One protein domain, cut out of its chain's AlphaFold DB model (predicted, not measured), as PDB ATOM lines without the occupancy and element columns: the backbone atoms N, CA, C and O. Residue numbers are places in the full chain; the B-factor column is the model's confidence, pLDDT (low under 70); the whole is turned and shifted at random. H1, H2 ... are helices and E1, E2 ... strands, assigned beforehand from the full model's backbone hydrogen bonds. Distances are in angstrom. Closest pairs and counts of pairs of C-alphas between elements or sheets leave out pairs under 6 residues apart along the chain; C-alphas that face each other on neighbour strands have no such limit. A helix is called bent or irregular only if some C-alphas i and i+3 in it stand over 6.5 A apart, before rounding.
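This is residues 169 to 276 of the 354 residues of the protein "Dihydrodipicolinate reductase" of Streptomyces sp. C (UniProt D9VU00). A long, narrow, twisted sheet of three strands, E1, E4 and E5, has the kinked helix H2 slantwise over one face, while the small hairpin E2 and E3 extends the sheet's far end. On H2's side of the sheet, residues 175 to 191 wind between the short helix H1 and H2; on the other side, the tail from residue 266 to 276 folds back. The printed part has 108 residues with two named helices and five named strands, in the order H1 H2 E1 E2 E3 E4 E5; the large sheet runs E1, E4, E5, antiparallel throughout. The class is mixed, helices and strands. The whole is only just loose, close to compact, with a radius of gyration of the C-alphas of 15.7 A, and only just elongated, spanning 48 by 24 by 23 A.

H1 is residues 169 to 174, beginning at C-alpha 169 (22.689, -11.200, 58.663). H2, residues 192 to 208, is 24.7 A long; it is irregular, with C-alphas 196 and 199 7.2 A apart, and has a kink of 41 degrees near residue 199. E1, residues 214 to 223, is 30.5 A long and begins at C-alpha 214 (9.311, 18.902, 54.554). E2 is residues 228 to 230 and E3 residues 234 to 236. E4, residues 241 to 252, is 32.8 A long. E5, residues 255 to 265, is 27.6 A long, bends by 74 degrees at residue 258 and ends at C-alpha 265 (22.784, -4.393, 45.639).

H1 is not on the large sheet and is apart from H2. H2 is on it at a height over the sheet of 8.4 A, over E1, E4 and E5, making two layers, a helix on one face of a sheet. On the local plane it stands at 43 degrees to E5, slantwise to the strands. Its closest C-alphas to E4 are those of Ile 201 and Gly 250, 5.9 A apart. E1 and E4 are antiparallel, with N 218 and O 247 within hydrogen-bond range at 3.0 A. E2 and E3 form an antiparallel hairpin, with N 230 and O 234 at 2.8 A. E4 and E5 form another, with N 248 and O 260 at 2.9 A. Every O i to N i+4 pair is within hydrogen-bond range in H1, and 11 of 13 in H2.

The two C-alphas farthest apart, those of Gly 209 and Thr 227, are 48.1 A apart. The printed part has no cut. The link from H1 to H2 is long, 17 residues; the others between named elements are tight. Mean pLDDT of the printed part is 93.1, and residues 169 to 173 are under 70.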
ATOM      1  N   ASP A 169      24.075 -10.906  58.287       57.75
ATOM      2  CA  ASP A 169      22.689 -11.200  58.663       57.75
ATOM      3  C   ASP A 169      21.896  -9.906  58.885       57.75
ATOM      4  O   ASP A 169      20.735  -9.823  58.488       57.75
ATOM      5  N   SER A 170      22.525  -8.869  59.447       58.69
ATOM      6  CA  SER A 170      21.886  -7.560  59.632       58.69
ATOM      7  C   SER A 170      21.525  -6.914  58.292       58.69
ATOM      8  O   SER A 170      20.380  -6.514  58.087       58.69
ATOM      9  N   VAL A 171      22.466  -6.876  57.340       61.38
ATOM     10  CA  VAL A 171      22.235  -6.302  56.001       61.38
ATOM     11  C   VAL A 171      21.199  -7.116  55.229       61.38
ATOM     12  O   VAL A 171      20.318  -6.544  54.587       61.38
ATOM     13  N   ARG A 172      21.253  -8.450  55.326       67.38
ATOM     14  CA  ARG A 172      20.308  -9.333  54.636       67.38
ATOM     15  C   ARG A 172      18.868  -9.109  55.093       67.38
ATOM     16  O   ARG A 172      17.993  -8.977  54.246       67.38
ATOM     17  N   HIS A 173      18.627  -9.013  56.400       68.56
ATOM     18  CA  HIS A 173      17.269  -8.885  56.933       68.56
ATOM     19  C   HIS A 173      16.754  -7.439  56.912       68.56
ATOM     20  O   HIS A 173      15.602  -7.213  56.550       68.56
ATOM     21  N   SER A 174      17.590  -6.446  57.237       72.06
ATOM     22  CA  SER A 174      17.153  -5.037  57.249       72.06
ATOM     23  C   SER A 174      16.819  -4.516  55.848       72.06
ATOM     24  O   SER A 174      15.794  -3.855  55.672       72.06
ATOM     25  N   SER A 175      17.631  -4.882  54.852       78.06
ATOM     26  CA  SER A 175      17.428  -4.543  53.438       78.06
ATOM     27  C   SER A 175      16.679  -5.628  52.661       78.06
ATOM     28  O   SER A 175      16.578  -5.519  51.443       78.06
ATOM     29  N   ALA A 176      16.190  -6.680  53.328       84.62
ATOM     30  CA  ALA A 176      15.494  -7.834  52.745       84.62
ATOM     31  C   ALA A 176      16.168  -8.469  51.507       84.62
ATOM     32  O   ALA A 176      15.485  -8.976  50.619       84.62
ATOM     33  N   LEU A 177      17.499  -8.448  51.408       91.12
ATOM     34  CA  LEU A 177      18.205  -9.046  50.269       91.12
ATOM     35  C   LEU A 177      18.009 -10.568  50.260       91.12
ATOM     36  O   LEU A 177      18.242 -11.249  51.260       91.12
ATOM     37  N   GLY A 178      17.595 -11.115  49.119       91.69
ATOM     38  CA  GLY A 178      17.281 -12.536  48.967       91.69
ATOM     39  C   GLY A 178      15.931 -12.966  49.536       91.69
ATOM     40  O   GLY A 178      15.602 -14.147  49.451       91.69
ATOM     41  N   HIS A 179      15.141 -12.047  50.096       93.75
ATOM     42  CA  HIS A 179      13.748 -12.324  50.434       93.75
ATOM     43  C   HIS A 179      12.837 -12.161  49.202       93.75
ATOM     44  O   HIS A 179      13.203 -11.464  48.248       93.75
ATOM     45  N   PRO A 180      11.641 -12.778  49.210       95.06
ATOM     46  CA  PRO A 180      10.587 -12.495  48.238       95.06
ATOM     47  C   PRO A 180      10.265 -10.996  48.119       95.06
ATOM     48  O   PRO A 180      10.397 -10.239  49.078       95.06
ATOM     49  N   MET A 181       9.824 -10.547  46.942       95.06
ATOM     50  CA  MET A 181       9.533  -9.124  46.705       95.06
ATOM     51  C   MET A 181       8.313  -8.600  47.480       95.06
ATOM     52  O   MET A 181       8.206  -7.397  47.706       95.06
ATOM     53  N   ASP A 182       7.408  -9.473  47.914       93.44
ATOM     54  CA  ASP A 182       6.275  -9.136  48.784       93.44
ATOM     55  C   ASP A 182       6.666  -9.033  50.269       93.44
ATOM     56  O   ASP A 182       5.913  -8.474  51.063       93.44
ATOM     57  N   TYR A 183       7.863  -9.488  50.647       91.56
ATOM     58  CA  TYR A 183       8.421  -9.222  51.966       91.56
ATOM     59  C   TYR A 183       8.794  -7.742  52.083       91.56
ATOM     60  O   TYR A 183       9.526  -7.207  51.242       91.56
ATOM     61  N   GLU A 184       8.313  -7.087  53.136       85.50
ATOM     62  CA  GLU A 184       8.594  -5.680  53.401       85.50
ATOM     63  C   GLU A 184       9.906  -5.523  54.200       85.50
ATOM     64  O   GLU A 184       9.993  -5.975  55.345       85.50
ATOM     65  N   PRO A 185      10.956  -4.902  53.628       88.25
ATOM     66  CA  PRO A 185      12.181  -4.604  54.367       88.25
ATOM     67  C   PRO A 185      11.932  -3.549  55.444       88.25
ATOM     68  O   PRO A 185      11.503  -2.437  55.138       88.25
ATOM     69  N   MET A 186      12.323  -3.854  56.686       88.12
ATOM     70  CA  MET A 186      12.231  -2.922  57.817       88.12
ATOM     71  C   MET A 186      12.871  -1.560  57.505       88.12
ATOM     72  O   MET A 186      12.326  -0.531  57.884       88.12
ATOM     73  N   MET A 187      13.999  -1.540  56.784       88.56
ATOM     74  CA  MET A 187      14.696  -0.298  56.428       88.56
ATOM     75  C   MET A 187      13.875   0.625  55.516       88.56
ATOM     76  O   MET A 187      14.133   1.822  55.512       88.56
ATOM     77  N   LEU A 188      12.909   0.098  54.755       91.38
ATOM     78  CA  LEU A 188      12.071   0.895  53.849       91.38
ATOM     79  C   LEU A 188      10.657   1.123  54.378       91.38
ATOM     80  O   LEU A 188       9.857   1.737  53.674       91.38
ATOM     81  N   MET A 189      10.339   0.633  55.579       92.88
ATOM     82  CA  MET A 189       9.057   0.947  56.195       92.88
ATOM     83  C   MET A 189       8.929   2.469  56.355       92.88
ATOM     84  O   MET A 189       9.930   3.129  56.661       92.88
ATOM     85  N   PRO A 190       7.717   3.033  56.196       93.00
ATOM     86  CA  PRO A 190       7.508   4.471  56.302       93.00
ATOM     87  C   PRO A 190       8.136   5.044  57.573       93.00
ATOM     88  O   PRO A 190       7.980   4.469  58.653       93.00
ATOM     89  N   SER A 191       8.821   6.183  57.454       93.31
ATOM     90  CA  SER A 191       9.523   6.909  58.527       93.31
ATOM     91  C   SER A 191      10.818   6.284  59.054       93.31
ATOM     92  O   SER A 191      11.585   6.984  59.721       93.31
ATOM     93  N   ILE A 192      11.117   5.013  58.755       94.44
ATOM     94  CA  ILE A 192      12.380   4.392  59.180       94.44
ATOM     95  C   ILE A 192      13.586   5.061  58.498       94.44
ATOM     96  O   ILE A 192      14.522   5.425  59.219       94.44
ATOM     97  N   PRO A 193      13.588   5.329  57.175       94.62
ATOM     98  CA  PRO A 193      14.659   6.106  56.562       94.62
ATOM     99  C   PRO A 193      14.839   7.494  57.195       94.62
ATOM    100  O   PRO A 193      15.949   7.884  57.562       94.62
ATOM    101  N   THR A 194      13.759   8.244  57.402       96.62
ATOM    102  CA  THR A 194      13.818   9.582  58.009       96.62
ATOM    103  C   THR A 194      14.309   9.528  59.449       96.62
ATOM    104  O   THR A 194      15.051  10.413  59.872       96.62
ATOM    105  N   MET A 195      13.960   8.492  60.210       95.31
ATOM    106  CA  MET A 195      14.478   8.295  61.563       95.31
ATOM    107  C   MET A 195      16.010   8.148  61.569       95.31
ATOM    108  O   MET A 195      16.664   8.682  62.462       95.31
ATOM    109  N   VAL A 196      16.588   7.459  60.579       93.56
ATOM    110  CA  VAL A 196      18.034   7.177  60.522       93.56
ATOM    111  C   VAL A 196      18.839   8.311  59.868       93.56
ATOM    112  O   VAL A 196      19.932   8.637  60.339       93.56
ATOM    113  N   TRP A 197      18.317   8.928  58.802       96.44
ATOM    114  CA  TRP A 197      19.042   9.917  57.982       96.44
ATOM    115  C   TRP A 197      18.461  11.337  58.029       96.44
ATOM    116  O   TRP A 197      19.110  12.295  57.602       96.44
ATOM    117  N   GLY A 198      17.259  11.523  58.576       97.12
ATOM    118  CA  GLY A 198      16.606  12.833  58.645       97.12
ATOM    119  C   GLY A 198      17.340  13.829  59.544       97.12
ATOM    120  O   GLY A 198      17.286  15.034  59.298       97.12
ATOM    121  N   GLY A 199      18.084  13.359  60.551       96.38
ATOM    122  CA  GLY A 199      18.931  14.221  61.383       96.38
ATOM    123  C   GLY A 199      20.017  14.936  60.571       96.38
ATOM    124  O   GLY A 199      20.270  16.122  60.768       96.38
ATOM    125  N   GLN A 200      20.601  14.241  59.600       96.12
ATOM    126  CA  GLN A 200      21.668  14.717  58.729       96.12
ATOM    127  C   GLN A 200      21.116  15.739  57.730       96.12
ATOM    128  O   GLN A 200      21.751  16.769  57.516       96.12
ATOM    129  N   ILE A 201      19.907  15.514  57.198       98.12
ATOM    130  CA  ILE A 201      19.180  16.505  56.389       98.12
ATOM    131  C   ILE A 201      18.977  17.805  57.176       98.12
ATOM    132  O   ILE A 201      19.348  18.880  56.707       98.12
ATOM    133  N   ARG A 202      18.462  17.712  58.409       97.69
ATOM    134  CA  ARG A 202      18.226  18.880  59.279       97.69
ATOM    135  C   ARG A 202      19.520  19.598  59.653       97.69
ATOM    136  O   ARG A 202      19.569  20.825  59.655       97.69
ATOM    137  N   MET A 203      20.575  18.843  59.943       97.25
ATOM    138  CA  MET A 203      21.894  19.391  60.248       97.25
ATOM    139  C   MET A 203      22.470  20.164  59.054       97.25
ATOM    140  O   MET A 203      22.967  21.272  59.244       97.25
ATOM    141  N   MET A 204      22.382  19.612  57.837       97.69
ATOM    142  CA  MET A 204      22.838  20.288  56.618       97.69
ATOM    143  C   MET A 204      22.009  21.538  56.318       97.69
ATOM    144  O   MET A 204      22.592  22.580  56.039       97.69
ATOM    145  N   ALA A 205      20.681  21.472  56.441       98.12
ATOM    146  CA  ALA A 205      19.809  22.633  56.257       98.12
ATOM    147  C   ALA A 205      20.196  23.783  57.200       98.12
ATOM    148  O   ALA A 205      20.433  24.906  56.757       98.12
ATOM    149  N   ARG A 206      20.399  23.470  58.488       97.31
ATOM    150  CA  ARG A 206      20.883  24.434  59.486       97.31
ATOM    151  C   ARG A 206      22.270  24.986  59.141       97.31
ATOM    152  O   ARG A 206      22.493  26.179  59.307       97.31
ATOM    153  N   ALA A 207      23.197  24.146  58.675       96.69
ATOM    154  CA  ALA A 207      24.541  24.582  58.281       96.69
ATOM    155  C   ALA A 207      24.521  25.536  57.076       96.69
ATOM    156  O   ALA A 207      25.325  26.462  57.008       96.69
ATOM    157  N   LEU A 208      23.603  25.303  56.136       96.75
ATOM    158  CA  LEU A 208      23.426  26.099  54.923       96.75
ATOM    159  C   LEU A 208      22.524  27.326  55.132       96.75
ATOM    160  O   LEU A 208      22.444  28.168  54.243       96.75
ATOM    161  N   GLY A 209      21.862  27.442  56.288       97.56
ATOM    162  CA  GLY A 209      20.959  28.552  56.599       97.56
ATOM    163  C   GLY A 209      19.650  28.521  55.808       97.56
ATOM    164  O   GLY A 209      19.121  29.580  55.480       97.56
ATOM    165  N   VAL A 210      19.145  27.327  55.480       98.38
ATOM    166  CA  VAL A 210      17.879  27.140  54.754       98.38
ATOM    167  C   VAL A 210      16.824  26.490  55.648       98.38
ATOM    168  O   VAL A 210      17.137  25.616  56.456       98.38
ATOM    169  N   GLU A 211      15.572  26.905  55.479       98.19
ATOM    170  CA  GLU A 211      14.413  26.278  56.119       98.19
ATOM    171  C   GLU A 211      13.911  25.116  55.254       98.19
ATOM    172  O   GLU A 211      13.878  25.220  54.028       98.19
ATOM    173  N   LEU A 212      13.550  24.003  55.894       98.62
ATOM    174  CA  LEU A 212      12.964  22.844  55.218       98.62
ATOM    175  C   LEU A 212      11.443  22.977  55.211       98.62
ATOM    176  O   LEU A 212      10.849  23.147  56.275       98.62
ATOM    177  N   ASP A 213      10.828  22.793  54.047       98.38
ATOM    178  CA  ASP A 213       9.371  22.693  53.933       98.38
ATOM    179  C   ASP A 213       8.894  21.344  54.490       98.38
ATOM    180  O   ASP A 213       7.959  21.268  55.287       98.38
ATOM    181  N   GLU A 214       9.581  20.265  54.104       98.19
ATOM    182  CA  GLU A 214       9.311  18.902  54.554       98.19
ATOM    183  C   GLU A 214      10.543  17.988  54.413       98.19
ATOM    184  O   GLU A 214      11.576  18.359  53.842       98.19
ATOM    185  N   ILE A 215      10.421  16.766  54.940       98.44
ATOM    186  CA  ILE A 215      11.316  15.653  54.617       98.44
ATOM    187  C   ILE A 215      10.484  14.559  53.957       98.44
ATOM    188  O   ILE A 215       9.511  14.091  54.545       98.44
ATOM    189  N   ARG A 216      10.897  14.144  52.758       97.81
ATOM    190  CA  ARG A 216      10.220  13.129  51.948       97.81
ATOM    191  C   ARG A 216      11.102  11.900  51.761       97.81
ATOM    192  O   ARG A 216      12.314  12.015  51.593       97.81
ATOM    193  N   GLU A 217      10.478  10.730  51.737       97.69
ATOM    194  CA  GLU A 217      11.127   9.454  51.437       97.69
ATOM    195  C   GLU A 217      10.710   8.974  50.045       97.69
ATOM    196  O   GLU A 217       9.540   9.061  49.673       97.69
ATOM    197  N   THR A 218      11.653   8.438  49.273       96.50
ATOM    198  CA  THR A 218      11.346   7.665  48.061       96.50
ATOM    199  C   THR A 218      12.087   6.341  48.118       96.50
ATOM    200  O   THR A 218      13.174   6.273  48.688       96.50
ATOM    201  N   SER A 219      11.519   5.276  47.558       95.75
ATOM    202  CA  SER A 219      12.186   3.977  47.514       95.75
ATOM    203  C   SER A 219      11.879   3.220  46.225       95.75
ATOM    204  O   SER A 219      10.827   3.368  45.605       95.75
ATOM    205  N   GLN A 220      12.848   2.422  45.799       96.12
ATOM    206  CA  GLN A 220      12.804   1.538  44.647       96.12
ATOM    207  C   GLN A 220      13.433   0.204  45.041       96.12
ATOM    208  O   GLN A 220      14.416   0.141  45.784       96.12
ATOM    209  N   ARG A 221      12.869  -0.883  44.523       96.25
ATOM    210  CA  ARG A 221      13.316  -2.252  44.787       96.25
ATOM    211  C   ARG A 221      13.482  -2.970  43.455       96.25
ATOM    212  O   ARG A 221      12.686  -2.756  42.541       96.25
ATOM    213  N   ARG A 222      14.503  -3.816  43.337       97.62
ATOM    214  CA  ARG A 222      14.766  -4.608  42.131       97.62
ATOM    215  C   ARG A 222      14.957  -6.073  42.500       97.62
ATOM    216  O   ARG A 222      15.742  -6.390  43.395       97.62
ATOM    217  N   ALA A 223      14.245  -6.947  41.796       97.75
ATOM    218  CA  ALA A 223      14.450  -8.385  41.880       97.75
ATOM    219  C   ALA A 223      15.696  -8.817  41.087       97.75
ATOM    220  O   ALA A 223      16.160  -8.107  40.194       97.75
ATOM    221  N   LEU A 224      16.236  -9.985  41.409       97.88
ATOM    222  CA  LEU A 224      17.251 -10.651  40.602       97.88
ATOM    223  C   LEU A 224      16.616 -11.287  39.365       97.88
ATOM    224  O   LEU A 224      15.683 -12.074  39.493       97.88
ATOM    225  N   ASP A 225      17.167 -11.020  38.183       97.44
ATOM    226  CA  ASP A 225      16.728 -11.692  36.951       97.44
ATOM    227  C   ASP A 225      17.228 -13.146  36.881       97.44
ATOM    228  O   ASP A 225      16.589 -14.011  36.286       97.44
ATOM    229  N   THR A 226      18.369 -13.431  37.513       97.25
ATOM    230  CA  THR A 226      19.016 -14.749  37.546       97.25
ATOM    231  C   THR A 226      19.527 -15.061  38.946       97.25
ATOM    232  O   THR A 226      19.900 -14.145  39.679       97.25
ATOM    233  N   THR A 227      19.624 -16.344  39.300       97.75
ATOM    234  CA  THR A 227      20.286 -16.770  40.540       97.75
ATOM    235  C   THR A 227      21.757 -16.347  40.509       97.75
ATOM    236  O   THR A 227      22.450 -16.551  39.511       97.75
ATOM    237  N   VAL A 228      22.232 -15.739  41.596       95.88
ATOM    238  CA  VAL A 228      23.616 -15.268  41.756       95.88
ATOM    239  C   VAL A 228      24.223 -15.836  43.032       95.88
ATOM    240  O   VAL A 228      23.511 -16.214  43.958       95.88
ATOM    241  N   SER A 229      25.550 -15.883  43.100       92.75
ATOM    242  CA  SER A 229      26.278 -16.285  44.303       92.75
ATOM    243  C   SER A 229      27.279 -15.207  44.692       92.75
ATOM    244  O   SER A 229      27.889 -14.571  43.832       92.75
ATOM    245  N   THR A 230      27.446 -15.007  45.992       85.94
ATOM    246  CA  THR A 230      28.440 -14.100  46.567       85.94
ATOM    247  C   THR A 230      29.428 -14.898  47.421       85.94
ATOM    248  O   THR A 230      29.005 -15.824  48.123       85.94
ATOM    249  N   PRO A 231      30.726 -14.541  47.437       82.00
ATOM    250  CA  PRO A 231      31.720 -15.266  48.230       82.00
ATOM    251  C   PRO A 231      31.412 -15.312  49.734       82.00
ATOM    252  O   PRO A 231      31.729 -16.294  50.396       82.00
ATOM    253  N   SER A 232      30.798 -14.257  50.278       77.88
ATOM    254  CA  SER A 232      30.584 -14.087  51.721       77.88
ATOM    255  C   SER A 232      29.153 -14.351  52.192       77.88
ATOM    256  O   SER A 232      28.960 -14.636  53.373       77.88
ATOM    257  N   MET A 233      28.147 -14.255  51.314       81.94
ATOM    258  CA  MET A 233      26.730 -14.368  51.695       81.94
ATOM    259  C   MET A 233      26.002 -15.533  51.010       81.94
ATOM    260  O   MET A 233      24.831 -15.768  51.300       81.94
ATOM    261  N   GLY A 234      26.685 -16.294  50.148       89.06
ATOM    262  CA  GLY A 234      26.131 -17.475  49.489       89.06
ATOM    263  C   GLY A 234      25.213 -17.139  48.313       89.06
ATOM    264  O   GLY A 234      25.405 -16.125  47.637       89.06
ATOM    265  N   VAL A 235      24.250 -18.029  48.055       93.25
ATOM    266  CA  VAL A 235      23.367 -18.009  46.877       93.25
ATOM    267  C   VAL A 235      22.106 -17.175  47.125       93.25
ATOM    268  O   VAL A 235      21.499 -17.243  48.196       93.25
ATOM    269  N   PHE A 236      21.706 -16.416  46.106       95.06
ATOM    270  CA  PHE A 236      20.489 -15.614  46.046       95.06
ATOM    271  C   PHE A 236      19.707 -15.986  44.792       95.06
ATOM    272  O   PHE A 236      20.221 -15.864  43.681       95.06
ATOM    273  N   GLU A 237      18.472 -16.440  44.973       97.38
ATOM    274  CA  GLU A 237      17.663 -16.984  43.884       97.38
ATOM    275  C   GLU A 237      17.077 -15.901  42.974       97.38
ATOM    276  O   GLU A 237      16.748 -14.795  43.421       97.38
ATOM    277  N   ALA A 238      16.887 -16.237  41.696       98.00
ATOM    278  CA  ALA A 238      16.123 -15.410  40.765       98.00
ATOM    279  C   ALA A 238      14.727 -15.075  41.329       98.00
ATOM    280  O   ALA A 238      14.097 -15.882  42.013       98.00
ATOM    281  N   GLY A 239      14.236 -13.871  41.047       97.50
ATOM    282  CA  GLY A 239      12.953 -13.360  41.533       97.50
ATOM    283  C   GLY A 239      12.971 -12.827  42.971       97.50
ATOM    284  O   GLY A 239      12.033 -12.136  43.366       97.50
ATOM    285  N   THR A 240      14.029 -13.082  43.748       96.88
ATOM    286  CA  THR A 240      14.198 -12.484  45.083       96.88
ATOM    287  C   THR A 240      14.775 -11.073  44.999       96.88
ATOM    288  O   THR A 240      15.341 -10.678  43.980       96.88
ATOM    289  N   GLN A 241      14.645 -10.288  46.069       97.06
ATOM    290  CA  GLN A 241      15.180  -8.931  46.128       97.06
ATOM    291  C   GLN A 241      16.707  -8.913  45.988       97.06
ATOM    292  O   GLN A 241      17.434  -9.373  46.869       97.06
ATOM    293  N   GLY A 242      17.186  -8.316  44.898       95.75
ATOM    294  CA  GLY A 242      18.606  -8.166  44.594       95.75
ATOM    295  C   GLY A 242      19.158  -6.773  44.869       95.75
ATOM    296  O   GLY A 242      20.353  -6.643  45.135       95.75
ATOM    297  N   ALA A 243      18.320  -5.735  44.829       95.62
ATOM    298  CA  ALA A 243      18.754  -4.374  45.117       95.62
ATOM    299  C   ALA A 243      17.645  -3.497  45.707       95.62
ATOM    300  O   ALA A 243      16.457  -3.666  45.426       95.62
ATOM    301  N   VAL A 244      18.071  -2.517  46.497       95.69
ATOM    302  CA  VAL A 244      17.251  -1.448  47.060       95.69
ATOM    303  C   VAL A 244      17.930  -0.106  46.818       95.69
ATOM    304  O   VAL A 244      19.149   0.029  46.958       95.69
ATOM    305  N   ARG A 245      17.122   0.889  46.468       95.69
ATOM    306  CA  ARG A 245      17.506   2.292  46.394       95.69
ATOM    307  C   ARG A 245      16.474   3.107  47.150       95.69
ATOM    308  O   ARG A 245      15.283   2.897  46.953       95.69
ATOM    309  N   PHE A 246      16.902   4.020  48.003       96.38
ATOM    310  CA  PHE A 246      15.994   4.983  48.613       96.38
ATOM    311  C   PHE A 246      16.660   6.343  48.744       96.38
ATOM    312  O   PHE A 246      17.886   6.454  48.758       96.38
ATOM    313  N   GLU A 247      15.827   7.366  48.856       98.00
ATOM    314  CA  GLU A 247      16.255   8.731  49.103       98.00
ATOM    315  C   GLU A 247      15.514   9.288  50.313       98.00
ATOM    316  O   GLU A 247      14.302   9.112  50.442       98.00
ATOM    317  N   VAL A 248      16.246   9.997  51.171       98.56
ATOM    318  CA  VAL A 248      15.685  10.905  52.173       98.56
ATOM    319  C   VAL A 248      15.983  12.321  51.705       98.56
ATOM    320  O   VAL A 248      17.144  12.716  51.572       98.56
ATOM    321  N   GLN A 249      14.927  13.065  51.403       98.75
ATOM    322  CA  GLN A 249      14.989  14.336  50.695       98.75
ATOM    323  C   GLN A 249      14.534  15.467  51.616       98.75
ATOM    324  O   GLN A 249      13.400  15.468  52.086       98.75
ATOM    325  N   GLY A 250      15.403  16.445  51.854       98.75
ATOM    326  CA  GLY A 250      15.038  17.745  52.402       98.75
ATOM    327  C   GLY A 250      14.506  18.646  51.295       98.75
ATOM    328  O   GLY A 250      15.255  19.016  50.383       98.75
ATOM    329  N   VAL A 251      13.221  18.978  51.383       98.75
ATOM    330  CA  VAL A 251      12.524  19.832  50.419       98.75
ATOM    331  C   VAL A 251      12.663  21.292  50.846       98.75
ATOM    332  O   VAL A 251      12.439  21.617  52.010       98.75
ATOM    333  N   VAL A 252      13.067  22.158  49.913       98.56
ATOM    334  CA  VAL A 252      13.211  23.608  50.115       98.56
ATOM    335  C   VAL A 252      12.664  24.337  48.893       98.56
ATOM    336  O   VAL A 252      13.163  24.159  47.775       98.56
ATOM    337  N   GLY A 253      11.651  25.175  49.105       97.44
ATOM    338  CA  GLY A 253      10.913  25.833  48.033       97.44
ATOM    339  C   GLY A 253      10.203  24.833  47.120       97.44
ATOM    340  O   GLY A 253      10.246  25.001  45.904       97.44
ATOM    341  N   GLY A 254       9.633  23.764  47.686       97.88
ATOM    342  CA  GLY A 254       8.919  22.711  46.945       97.88
ATOM    343  C   GLY A 254       9.798  21.728  46.157       97.88
ATOM    344  O   GLY A 254       9.273  20.796  45.556       97.88
ATOM    345  N   GLU A 255      11.125  21.885  46.188       98.12
ATOM    346  CA  GLU A 255      12.073  21.049  45.441       98.12
ATOM    347  C   GLU A 255      13.033  20.297  46.380       98.12
ATOM    348  O   GLU A 255      13.483  20.871  47.377       98.12
ATOM    349  N   PRO A 256      13.425  19.042  46.085       98.25
ATOM    350  CA  PRO A 256      14.436  18.330  46.863       98.25
ATOM    351  C   PRO A 256      15.816  18.981  46.665       98.25
ATOM    352  O   PRO A 256      16.409  18.898  45.592       98.25
ATOM    353  N   ARG A 257      16.342  19.648  47.702       98.25
ATOM    354  CA  ARG A 257      17.634  20.371  47.636       98.25
ATOM    355  C   ARG A 257      18.764  19.690  48.389       98.25
ATOM    356  O   ARG A 257      19.928  19.903  48.066       98.25
ATOM    357  N   ILE A 258      18.430  18.895  49.399       98.50
ATOM    358  CA  ILE A 258      19.395  18.165  50.217       98.50
ATOM    359  C   ILE A 258      18.961  16.707  50.187       98.50
ATOM    360  O   ILE A 258      17.921  16.375  50.742       98.50
ATOM    361  N   VAL A 259      19.715  15.843  49.515       98.44
ATOM    362  CA  VAL A 259      19.311  14.449  49.297       98.44
ATOM    363  C   VAL A 259      20.377  13.516  49.841       98.44
ATOM    364  O   VAL A 259      21.551  13.624  49.492       98.44
ATOM    365  N   ILE A 260      19.952  12.589  50.694       98.19
ATOM    366  CA  ILE A 260      20.736  11.410  51.042       98.19
ATOM    367  C   ILE A 260      20.157  10.255  50.243       98.19
ATOM    368  O   ILE A 260      19.036   9.821  50.501       98.19
ATOM    369  N   GLU A 261      20.926   9.775  49.273       97.19
ATOM    370  CA  GLU A 261      20.619   8.577  48.503       97.19
ATOM    371  C   GLU A 261      21.403   7.392  49.061       97.19
ATOM    372  O   GLU A 261      22.590   7.498  49.379       97.19
ATOM    373  N   HIS A 262      20.745   6.243  49.139       95.19
ATOM    374  CA  HIS A 262      21.381   4.994  49.502       95.19
ATOM    375  C   HIS A 262      21.031   3.920  48.484       95.19
ATOM    376  O   HIS A 262      19.857   3.634  48.244       95.19
ATOM    377  N   VAL A 263      22.060   3.300  47.910       94.50
ATOM    378  CA  VAL A 263      21.918   2.193  46.967       94.50
ATOM    379  C   VAL A 263      22.652   0.981  47.512       94.50
ATOM    380  O   VAL A 263      23.841   1.038  47.815       94.50
ATOM    381  N   THR A 264      21.949  -0.138  47.626       92.88
ATOM    382  CA  THR A 264      22.525  -1.426  48.014       92.88
ATOM    383  C   THR A 264      22.074  -2.486  47.037       92.88
ATOM    384  O   THR A 264      20.891  -2.602  46.734       92.88
ATOM    385  N   ARG A 265      23.025  -3.283  46.558       92.75
ATOM    386  CA  ARG A 265      22.784  -4.393  45.639       92.75
ATOM    387  C   ARG A 265      23.634  -5.581  46.048       92.75
ATOM    388  O   ARG A 265      24.762  -5.398  46.499       92.75
ATOM    389  N   ILE A 266      23.096  -6.781  45.880       92.31
ATOM    390  CA  ILE A 266      23.805  -8.014  46.223       92.31
ATOM    391  C   ILE A 266      24.825  -8.423  45.155       92.31
ATOM    392  O   ILE A 266      25.822  -9.070  45.459       92.31
ATOM    393  N   HIS A 267      24.584  -8.034  43.902       91.94
ATOM    394  CA  HIS A 267      25.415  -8.394  42.761       91.94
ATOM    395  C   HIS A 267      25.428  -7.249  41.733       91.94
ATOM    396  O   HIS A 267      24.389  -6.609  41.544       91.94
ATOM    397  N   PRO A 268      26.557  -6.979  41.045       91.81
ATOM    398  CA  PRO A 268      26.669  -5.888  40.069       91.81
ATOM    399  C   PRO A 268      25.712  -6.006  38.876       91.81
ATOM    400  O   PRO A 268      25.392  -4.997  38.257       91.81
ATOM    401  N   SER A 269      25.225  -7.210  38.559       92.69
ATOM    402  CA  SER A 269      24.221  -7.390  37.500       92.69
ATOM    403  C   SER A 269      22.815  -6.918  37.887       92.69
ATOM    404  O   SER A 269      21.971  -6.794  37.007       92.69
ATOM    405  N   CYS A 270      22.532  -6.673  39.173       95.94
ATOM    406  CA  CYS A 270      21.215  -6.234  39.626       95.94
ATOM    407  C   CYS A 270      21.141  -4.703  39.688       95.94
ATOM    408  O   CYS A 270      21.945  -4.063  40.369       95.94
ATOM    409  N   ALA A 271      20.144  -4.137  39.002       96.19
ATOM    410  CA  ALA A 271      19.965  -2.694  38.829       96.19
ATOM    411  C   ALA A 271      21.241  -1.967  38.333       96.19
ATOM    412  O   ALA A 271      21.727  -1.042  38.998       96.19
ATOM    413  N   PRO A 272      21.813  -2.383  37.183       94.19
ATOM    414  CA  PRO A 272      23.019  -1.769  36.622       94.19
ATOM    415  C   PRO A 272      22.769  -0.345  36.097       94.19
ATOM    416  O   PRO A 272      23.711   0.402  35.862       94.19
ATOM    417  N   ASP A 273      21.500   0.027  35.917       95.38
ATOM    418  CA  ASP A 273      21.033   1.363  35.553       95.38
ATOM    419  C   ASP A 273      21.101   2.372  36.714       95.38
ATOM    420  O   ASP A 273      20.981   3.577  36.495       95.38
ATOM    421  N   TRP A 274      21.285   1.906  37.952       96.12
ATOM    422  CA  TRP A 274      21.408   2.770  39.127       96.12
ATOM    423  C   TRP A 274      22.840   3.285  39.327       96.12
ATOM    424  O   TRP A 274      23.789   2.663  38.847       96.12
ATOM    425  N   PRO A 275      23.034   4.376  40.095       93.69
ATOM    426  CA  PRO A 275      24.361   4.935  40.336       93.69
ATOM    427  C   PRO A 275      25.380   3.909  40.852       93.69
ATOM    428  O   PRO A 275      25.105   3.111  41.758       93.69
ATOM    429  N   VAL A 276      26.586   3.969  40.288       92.19
ATOM    430  CA  VAL A 276      27.753   3.174  40.690       92.19
ATOM    431  C   VAL A 276      28.950   4.081  40.996       92.19
ATOM    432  O   VAL A 276      29.011   5.215  40.494       92.19
TER     433      VAL A 276